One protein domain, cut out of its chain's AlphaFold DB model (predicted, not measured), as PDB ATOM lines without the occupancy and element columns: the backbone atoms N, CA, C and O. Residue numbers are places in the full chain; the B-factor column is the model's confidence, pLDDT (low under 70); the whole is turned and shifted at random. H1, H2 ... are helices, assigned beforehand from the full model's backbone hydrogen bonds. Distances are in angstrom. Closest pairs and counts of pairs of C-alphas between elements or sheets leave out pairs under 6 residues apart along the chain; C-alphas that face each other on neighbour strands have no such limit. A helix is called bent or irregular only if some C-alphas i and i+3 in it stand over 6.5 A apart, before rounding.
ATOM      1  N   LEU A 140     145.650 159.789 163.107       56.50
ATOM      2  CA  LEU A 140     144.552 159.095 163.764       56.50
ATOM      3  C   LEU A 140     144.729 157.574 163.652       56.50
ATOM      4  O   LEU A 140     144.256 156.843 164.517       56.50
ATOM      5  N   ASP A 141     145.480 157.110 162.650       58.97
ATOM      6  CA  ASP A 141     145.985 155.747 162.531       58.97
ATOM      7  C   ASP A 141     146.958 155.317 163.642       58.97
ATOM      8  O   ASP A 141     146.822 154.192 164.111       58.97
ATOM      9  N   ASP A 142     147.863 156.166 164.127       61.09
ATOM     10  CA  ASP A 142     148.705 155.916 165.307       61.09
ATOM     11  C   ASP A 142     147.856 155.841 166.579       61.09
ATOM     12  O   ASP A 142     147.917 154.842 167.298       61.09
ATOM     13  N   LEU A 143     146.979 156.825 166.824       65.06
ATOM     14  CA  LEU A 143     146.050 156.779 167.966       65.06
ATOM     15  C   LEU A 143     145.187 155.508 167.926       65.06
ATOM     16  O   LEU A 143     144.999 154.848 168.949       65.06
ATOM     17  N   ARG A 144     144.719 155.104 166.738       63.62
ATOM     18  CA  ARG A 144     143.987 153.847 166.523       63.62
ATOM     19  C   ARG A 144     144.872 152.614 166.687       63.62
ATOM     20  O   ARG A 144     144.401 151.619 167.229       63.62
ATOM     21  N   ARG A 145     146.123 152.627 166.226       63.03
ATOM     22  CA  ARG A 145     147.063 151.501 166.334       63.03
ATOM     23  C   ARG A 145     147.339 151.172 167.796       63.03
ATOM     24  O   ARG A 145     147.291 150.000 168.159       63.03
ATOM     25  N   PHE A 146     147.547 152.190 168.626       59.25
ATOM     26  CA  PHE A 146     147.772 152.019 170.062       59.25
ATOM     27  C   PHE A 146     146.482 151.791 170.850       59.25
ATOM     28  O   PHE A 146     146.517 151.150 171.900       59.25
ATOM     29  N   ALA A 147     145.332 152.257 170.354       61.94
ATOM     30  CA  ALA A 147     144.044 151.903 170.935       61.94
ATOM     31  C   ALA A 147     143.725 150.413 170.722       61.94
ATOM     32  O   ALA A 147     143.311 149.754 171.651       61.94
ATOM     33  N   ARG A 148     143.973 149.803 169.557       58.16
ATOM     34  CA  ARG A 148     143.490 148.436 169.236       58.16
ATOM     35  C   ARG A 148     143.945 147.286 170.153       58.16
ATOM     36  O   ARG A 148     143.382 146.200 170.036       58.16
ATOM     37  N   ALA A 149     144.922 147.473 171.042       56.75
ATOM     38  CA  ALA A 149     145.268 146.470 172.046       56.75
ATOM     39  C   ALA A 149     144.442 146.709 173.325       56.75
ATOM     40  O   ALA A 149     144.779 147.611 174.098       56.75
ATOM     41  N   PRO A 150     143.372 145.932 173.591       51.91
ATOM     42  CA  PRO A 150     142.610 146.091 174.819       51.91
ATOM     43  C   PRO A 150     143.543 145.918 176.026       51.91
ATOM     44  O   PRO A 150     144.338 144.971 176.056       51.91
ATOM     45  N   PRO A 151     143.469 146.794 177.048       53.78
ATOM     46  CA  PRO A 151     144.130 146.519 178.312       53.78
ATOM     47  C   PRO A 151     143.667 145.143 178.807       53.78
ATOM     48  O   PRO A 151     142.509 144.769 178.597       53.78
ATOM     49  N   ARG A 152     144.579 144.383 179.436       55.09
ATOM     50  CA  ARG A 152     144.285 143.061 180.023       55.09
ATOM     51  C   ARG A 152     142.930 143.094 180.745       55.09
ATOM     52  O   ARG A 152     142.630 144.128 181.351       55.09
ATOM     53  N   PRO A 153     142.133 142.007 180.689       48.69
ATOM     54  CA  PRO A 153     140.778 141.983 181.226       48.69
ATOM     55  C   PRO A 153     140.740 142.626 182.609       48.69
ATOM     56  O   PRO A 153     141.414 142.191 183.543       48.69
ATOM     57  N   TRP A 154     139.997 143.727 182.678       51.75
ATOM     58  CA  TRP A 154     139.796 144.503 183.887       51.75
ATOM     59  C   TRP A 154     139.213 143.586 184.962       51.75
ATOM     60  O   TRP A 154     138.111 143.064 184.805       51.75
ATOM     61  N   PRO A 164     128.948 151.116 186.322       84.19
ATOM     62  CA  PRO A 164     128.280 151.827 185.229       84.19
ATOM     63  C   PRO A 164     128.992 153.111 184.775       84.19
ATOM     64  O   PRO A 164     128.933 153.449 183.596       84.19
ATOM     65  N   ILE A 165     129.703 153.810 185.672       82.44
ATOM     66  CA  ILE A 165     130.458 155.026 185.323       82.44
ATOM     67  C   ILE A 165     131.629 154.670 184.404       82.44
ATOM     68  O   ILE A 165     131.803 155.287 183.358       82.44
ATOM     69  N   PHE A 166     132.389 153.627 184.741       81.38
ATOM     70  CA  PHE A 166     133.534 153.188 183.935       81.38
ATOM     71  C   PHE A 166     133.131 152.491 182.627       81.38
ATOM     72  O   PHE A 166     133.957 152.374 181.721       81.38
ATOM     73  N   ALA A 167     131.873 152.062 182.500       80.88
ATOM     74  CA  ALA A 167     131.295 151.591 181.243       80.88
ATOM     75  C   ALA A 167     130.802 152.738 180.337       80.88
ATOM     76  O   ALA A 167     130.543 152.518 179.155       80.88
ATOM     77  N   SER A 168     130.670 153.964 180.860       86.44
ATOM     78  CA  SER A 168     130.152 155.106 180.105       86.44
ATOM     79  C   SER A 168     131.193 155.665 179.135       86.44
ATOM     80  O   SER A 168     132.220 156.206 179.534       86.44
ATOM     81  N   SER A 169     130.895 155.608 177.839       85.19
ATOM     82  CA  SER A 169     131.715 156.226 176.787       85.19
ATOM     83  C   SER A 169     131.862 157.743 176.983       85.19
ATOM     84  O   SER A 169     132.960 158.290 176.876       85.19
ATOM     85  N   ASN A 170     130.778 158.421 177.382       86.94
ATOM     86  CA  ASN A 170     130.795 159.860 177.651       86.94
ATOM     87  C   ASN A 170     131.718 160.221 178.817       86.94
ATOM     88  O   ASN A 170     132.420 161.223 178.730       86.94
ATOM     89  N   PHE A 171     131.760 159.397 179.870       88.25
ATOM     90  CA  PHE A 171     132.683 159.605 180.989       88.25
ATOM     91  C   PHE A 171     134.132 159.688 180.491       88.25
ATOM     92  O   PHE A 171     134.823 160.667 180.761       88.25
ATOM     93  N   TRP A 172     134.566 158.726 179.676       86.19
ATOM     94  CA  TRP A 172     135.919 158.730 179.114       86.19
ATOM     95  C   TRP A 172     136.146 159.854 178.105       86.19
ATOM     96  O   TRP A 172     137.214 160.459 178.104       86.19
ATOM     97  N   LYS A 173     135.139 160.189 177.291       86.31
ATOM     98  CA  LYS A 173     135.211 161.304 176.339       86.31
ATOM     99  C   LYS A 173     135.497 162.638 177.031       86.31
ATOM    100  O   LYS A 173     136.338 163.389 176.546       86.31
ATOM    101  N   THR A 174     134.839 162.924 178.161       88.12
ATOM    102  CA  THR A 174     135.050 164.191 178.891       88.12
ATOM    103  C   THR A 174     136.491 164.383 179.352       88.12
ATOM    104  O   THR A 174     136.964 165.509 179.403       88.12
ATOM    105  N   ARG A 175     137.245 163.298 179.576       88.12
ATOM    106  CA  ARG A 175     138.661 163.391 179.950       88.12
ATOM    107  C   ARG A 175     139.521 164.062 178.886       88.12
ATOM    108  O   ARG A 175     140.572 164.570 179.235       88.12
ATOM    109  N   PHE A 176     139.099 164.093 177.624       87.56
ATOM    110  CA  PHE A 176     139.861 164.705 176.531       87.56
ATOM    111  C   PHE A 176     139.498 166.164 176.263       87.56
ATOM    112  O   PHE A 176     140.069 166.756 175.349       87.56
ATOM    113  N   TYR A 177     138.561 166.757 177.009       89.06
ATOM    114  CA  TYR A 177     138.309 168.190 176.891       89.06
ATOM    115  C   TYR A 177     139.563 168.992 177.234       89.06
ATOM    116  O   TYR A 177     140.410 168.556 178.012       89.06
ATOM    117  N   LEU A 178     139.680 170.179 176.636       89.88
ATOM    118  CA  LEU A 178     140.909 170.971 176.657       89.88
ATOM    119  C   LEU A 178     141.463 171.211 178.071       89.88
ATOM    120  O   LEU A 178     142.672 171.231 178.238       89.88
ATOM    121  N   ASN A 179     140.615 171.365 179.087       90.00
ATOM    122  CA  ASN A 179     141.045 171.628 180.466       90.00
ATOM    123  C   ASN A 179     140.951 170.400 181.393       90.00
ATOM    124  O   ASN A 179     141.089 170.550 182.606       90.00
ATOM    125  N   ASP A 180     140.725 169.206 180.842       88.69
ATOM    126  CA  ASP A 180     140.604 167.943 181.578       88.69
ATOM    127  C   ASP A 180     141.877 167.074 181.450       88.69
ATOM    128  O   ASP A 180     142.898 167.501 180.925       88.69
ATOM    129  N   GLU A 181     141.869 165.858 181.995       84.06
ATOM    130  CA  GLU A 181     143.055 164.994 182.181       84.06
ATOM    131  C   GLU A 181     143.878 164.718 180.903       84.06
ATOM    132  O   GLU A 181     145.100 164.647 180.941       84.06
ATOM    133  N   GLY A 182     143.217 164.571 179.760       83.75
ATOM    134  CA  GLY A 182     143.787 164.234 178.455       83.75
ATOM    135  C   GLY A 182     143.720 165.375 177.441       83.75
ATOM    136  O   GLY A 182     143.808 165.118 176.238       83.75
ATOM    137  N   GLY A 183     143.536 166.618 177.896       87.25
ATOM    138  CA  GLY A 183     143.323 167.783 177.029       87.25
ATOM    139  C   GLY A 183     144.463 168.073 176.046       87.25
ATOM    140  O   GLY A 183     144.234 168.714 175.025       87.25
ATOM    141  N   PHE A 184     145.669 167.542 176.270       84.44
ATOM    142  CA  PHE A 184     146.784 167.637 175.317       84.44
ATOM    143  C   PHE A 184     146.512 166.919 173.983       84.44
ATOM    144  O   PHE A 184     147.157 167.207 172.983       84.44
ATOM    145  N   LEU A 185     145.545 165.997 173.933       83.06
ATOM    146  CA  LEU A 185     145.082 165.380 172.684       83.06
ATOM    147  C   LEU A 185     143.902 166.128 172.056       83.06
ATOM    148  O   LEU A 185     143.459 165.748 170.972       83.06
ATOM    149  N   TRP A 186     143.391 167.180 172.706       84.19
ATOM    150  CA  TRP A 186     142.205 167.904 172.257       84.19
ATOM    151  C   TRP A 186     142.295 168.386 170.809       84.19
ATOM    152  O   TRP A 186     141.320 168.158 170.099       84.19
ATOM    153  N   PRO A 187     143.409 168.963 170.307       76.38
ATOM    154  CA  PRO A 187     143.480 169.373 168.904       76.38
ATOM    155  C   PRO A 187     143.228 168.205 167.939       76.38
ATOM    156  O   PRO A 187     142.347 168.286 167.090       76.38
ATOM    157  N   ALA A 188     143.908 167.071 168.141       75.44
ATOM    158  CA  ALA A 188     143.739 165.877 167.309       75.44
ATOM    159  C   ALA A 188     142.329 165.267 167.434       75.44
ATOM    160  O   ALA A 188     141.732 164.829 166.448       75.44
ATOM    161  N   VAL A 189     141.776 165.259 168.649       78.06
ATOM    162  CA  VAL A 189     140.431 164.746 168.939       78.06
ATOM    163  C   VAL A 189     139.343 165.645 168.337       78.06
ATOM    164  O   VAL A 189     138.377 165.140 167.763       78.06
ATOM    165  N   ARG A 190     139.485 166.970 168.438       77.62
ATOM    166  CA  ARG A 190     138.557 167.974 167.898       77.62
ATOM    167  C   ARG A 190     138.474 167.879 166.382       77.62
ATOM    168  O   ARG A 190     137.369 167.796 165.848       77.62
ATOM    169  N   ASP A 191     139.619 167.833 165.713       73.69
ATOM    170  CA  ASP A 191     139.683 167.774 164.252       73.69
ATOM    171  C   ASP A 191     139.078 166.463 163.730       73.69
ATOM    172  O   ASP A 191     138.323 166.460 162.756       73.69
ATOM    173  N   PHE A 192     139.297 165.352 164.444       70.62
ATOM    174  CA  PHE A 192     138.624 164.086 164.154       70.62
ATOM    175  C   PHE A 192     137.102 164.164 164.302       70.62
ATOM    176  O   PHE A 192     136.376 163.691 163.428       70.62
ATOM    177  N   MET A 193     136.606 164.757 165.392       70.81
ATOM    178  CA  MET A 193     135.165 164.894 165.634       70.81
ATOM    179  C   MET A 193     134.477 165.834 164.634       70.81
ATOM    180  O   MET A 193     133.287 165.658 164.373       70.81
ATOM    181  N   GLY A 194     135.198 166.824 164.097       67.12
ATOM    182  CA  GLY A 194     134.693 167.774 163.102       67.12
ATOM    183  C   GLY A 194     134.572 167.206 161.683       67.12
ATOM    184  O   GLY A 194     133.829 167.752 160.866       67.12
ATOM    185  N   ALA A 195     135.251 166.097 161.372       67.50
ATOM    186  CA  ALA A 195     135.150 165.435 160.076       67.50
ATOM    187  C   ALA A 195     133.819 164.663 159.963       67.50
ATOM    188  O   ALA A 195     133.641 163.609 160.574       67.50
ATOM    189  N   ALA A 196     132.899 165.177 159.137       52.34
ATOM    190  CA  ALA A 196     131.473 164.815 159.050       52.34
ATOM    191  C   ALA A 196     131.113 163.318 158.861       52.34
ATOM    192  O   ALA A 196     129.948 162.968 159.000       52.34
ATOM    193  N   ASN A 197     132.080 162.431 158.604       54.53
ATOM    194  CA  ASN A 197     131.863 161.002 158.330       54.53
ATOM    195  C   ASN A 197     132.641 160.051 159.267       54.53
ATOM    196  O   ASN A 197     132.835 158.889 158.922       54.53
ATOM    197  N   ARG A 198     133.168 160.522 160.409       56.53
ATOM    198  CA  ARG A 198     134.071 159.714 161.266       56.53
ATOM    199  C   ARG A 198     133.674 159.629 162.743       56.53
ATOM    200  O   ARG A 198     134.478 159.194 163.555       56.53
ATOM    201  N   GLN A 199     132.434 159.971 163.096       52.66
ATOM    202  CA  GLN A 199     131.923 159.776 164.462       52.66
ATOM    203  C   GLN A 199     131.823 158.296 164.887       52.66
ATOM    204  O   GLN A 199     131.611 158.025 166.068       52.66
ATOM    205  N   GLU A 200     132.008 157.345 163.963       56.62
ATOM    206  CA  GLU A 200     132.032 155.915 164.272       56.62
ATOM    207  C   GLU A 200     133.278 155.517 165.097       56.62
ATOM    208  O   GLU A 200     134.407 155.423 164.606       56.62
ATOM    209  N   GLU A 201     132.995 155.312 166.389       68.00
ATOM    210  CA  GLU A 201     133.646 154.445 167.384       68.00
ATOM    211  C   GLU A 201     135.122 154.702 167.735       68.00
ATOM    212  O   GLU A 201     135.961 153.799 167.705       68.00
ATOM    213  N   ILE A 202     135.448 155.906 168.225       73.56
ATOM    214  CA  ILE A 202     136.551 155.990 169.198       73.56
ATOM    215  C   ILE A 202     136.089 155.278 170.475       73.56
ATOM    216  O   ILE A 202     135.201 155.765 171.179       73.56
ATOM    217  N   ASP A 203     136.720 154.152 170.809       80.12
ATOM    218  CA  ASP A 203     136.672 153.621 172.173       80.12
ATOM    219  C   ASP A 203     137.485 154.564 173.077       80.12
ATOM    220  O   ASP A 203     138.706 154.457 173.207       80.12
ATOM    221  N   TRP A 204     136.799 155.547 173.665       82.69
ATOM    222  CA  TRP A 204     137.408 156.585 174.503       82.69
ATOM    223  C   TRP A 204     138.111 156.012 175.728       82.69
ATOM    224  O   TRP A 204     139.129 156.552 176.159       82.69
ATOM    225  N   ARG A 205     137.590 154.915 176.283       82.81
ATOM    226  CA  ARG A 205     138.200 154.224 177.422       82.81
ATOM    227  C   ARG A 205     139.539 153.636 177.019       82.81
ATOM    228  O   ARG A 205     140.531 153.757 177.735       82.81
ATOM    229  N   LEU A 206     139.549 152.980 175.870       79.69
ATOM    230  CA  LEU A 206     140.732 152.359 175.314       79.69
ATOM    231  C   LEU A 206     141.781 153.404 174.949       79.69
ATOM    232  O   LEU A 206     142.922 153.282 175.384       79.69
ATOM    233  N   LEU A 207     141.374 154.480 174.274       80.62
ATOM    234  CA  LEU A 207     142.239 155.625 174.004       80.62
ATOM    235  C   LEU A 207     142.824 156.195 175.301       80.62
ATOM    236  O   LEU A 207     144.032 156.405 175.371       80.62
ATOM    237  N   TYR A 208     141.999 156.385 176.337       81.50
ATOM    238  CA  TYR A 208     142.437 156.904 177.633       81.50
ATOM    239  C   TYR A 208     143.512 156.013 178.262       81.50
ATOM    240  O   TYR A 208     144.567 156.504 178.651       81.50
ATOM    241  N   HIS A 209     143.314 154.696 178.297       76.25
ATOM    242  CA  HIS A 209     144.327 153.772 178.818       76.25
ATOM    243  C   HIS A 209     145.584 153.689 177.946       76.25
ATOM    244  O   HIS A 209     146.689 153.495 178.470       76.25
ATOM    245  N   SER A 210     145.433 153.868 176.636       74.94
ATOM    246  CA  SER A 210     146.546 153.890 175.694       74.94
ATOM    247  C   SER A 210     147.335 155.196 175.728       74.94
ATOM    248  O   SER A 210     148.486 155.161 175.313       74.94
ATOM    249  N   THR A 211     146.821 156.303 176.291       73.12
ATOM    250  CA  THR A 211     147.565 157.584 176.404       73.12
ATOM    251  C   THR A 211     148.937 157.435 177.056       73.12
ATOM    252  O   THR A 211     149.898 158.095 176.666       73.12
ATOM    253  N   SER A 212     149.039 156.514 178.010       62.72
ATOM    254  CA  SER A 212     150.273 156.181 178.714       62.72
ATOM    255  C   SER A 212     151.293 155.392 177.883       62.72
ATOM    256  O   SER A 212     152.457 155.310 178.261       62.72
ATOM    257  N   GLN A 213     150.851 154.813 176.765       61.50
ATOM    258  CA  GLN A 213     151.653 154.069 175.791       61.50
ATOM    259  C   GLN A 213     151.953 154.897 174.535       61.50
ATOM    260  O   GLN A 213     152.739 154.462 173.702       61.50
ATOM    261  N   LEU A 214     151.378 156.099 174.406       63.84
ATOM    262  CA  LEU A 214     151.603 156.993 173.268       63.84
ATOM    263  C   LEU A 214     152.995 157.664 173.280       63.84
ATOM    264  O   LEU A 214     153.187 158.670 172.608       63.84
ATOM    265  N   ASN A 215     153.994 157.128 173.990       55.03
ATOM    266  CA  ASN A 215     155.371 157.659 174.062       55.03
ATOM    267  C   ASN A 215     156.155 157.586 172.730       55.03
ATOM    268  O   ASN A 215     157.379 157.554 172.709       55.03
ATOM    269  N   CYS A 216     155.458 157.534 171.606       51.62
ATOM    270  CA  CYS A 216     155.974 157.193 170.295       51.62
ATOM    271  C   CYS A 216     156.394 158.401 169.442       51.62
ATOM    272  O   CYS A 216     156.791 158.191 168.300       51.62
ATOM    273  N   SER A 217     156.335 159.645 169.944       61.00
ATOM    274  CA  SER A 217     156.887 160.789 169.202       61.00
ATOM    275  C   SER A 217     157.307 161.987 170.064       61.00
ATOM    276  O   SER A 217     156.618 162.389 171.005       61.00
TER     277      SER A 217
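What this domain is: This is residues 140 to 154 and 164 to 217 of the 377 residues of an uncharacterized protein of Aspergillus niger (strain ATCC 1015 / CBS 113.46 / FGSC A1144 / LSHB Ac4 / NCTC 3858a / NRRL 328 / USDA 3528.7) (UniProt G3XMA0). The longest helix, H4, lies to one side of H5, the middle helix, with H1 packed crosswise on H5 and H3 at its first end; tiny H2 lies beyond H3. Residues 194 to 200 stick out. The printed 69 residues include five named helices, H1 to H5, and no named strand: all helix, compact, radius of gyration of the C-alphas 11.8 A, spans 33 by 30 by 25 A.

Where its parts are: H4, residues 183 to 194, measures 16.4 A and is irregular: C-alphas 184 and 187 are 7.4 A apart. H5, residues 204 to 213, measures 14.5 A and ends at C-alpha (151.653, 154.069, 175.791). H1, residues 140 to 147, begins at C-alpha (144.552, 159.095, 163.764). H3 is residues 169 to 174, H2 164 to 167.

How they stand to each other: H4 is close to but not clearly touching H1 (C-alphas of Ala 188 and Leu 140, 7.7 A), and apart from H5. H1 touches H5 about perpendicular, 85 degrees; closest C-alphas Ala 147 and Leu 207, 5.2 A. H3 touches H5 at a steep tilt of 56 degrees; closest C-alphas Trp 172 and Trp 204, 5.3 A. H2 is close but not clearly touching H3. O i to N i+4 pairs are within hydrogen-bond range throughout H1 and H3, 6 of 8 in H4, 4 of 6 in H5; H2 is too short for one.

The domain as a whole: C-alphas 164 and 217, the farthest apart, are 34.0 A apart. Residues 155 to 163 are not printed; C-alphas 154 and 164 are 13.7 A apart across the cut. Of the links printed whole, none is long. pLDDT is under 70 in residues 140 to 154, 194 to 201 and 212 to 217.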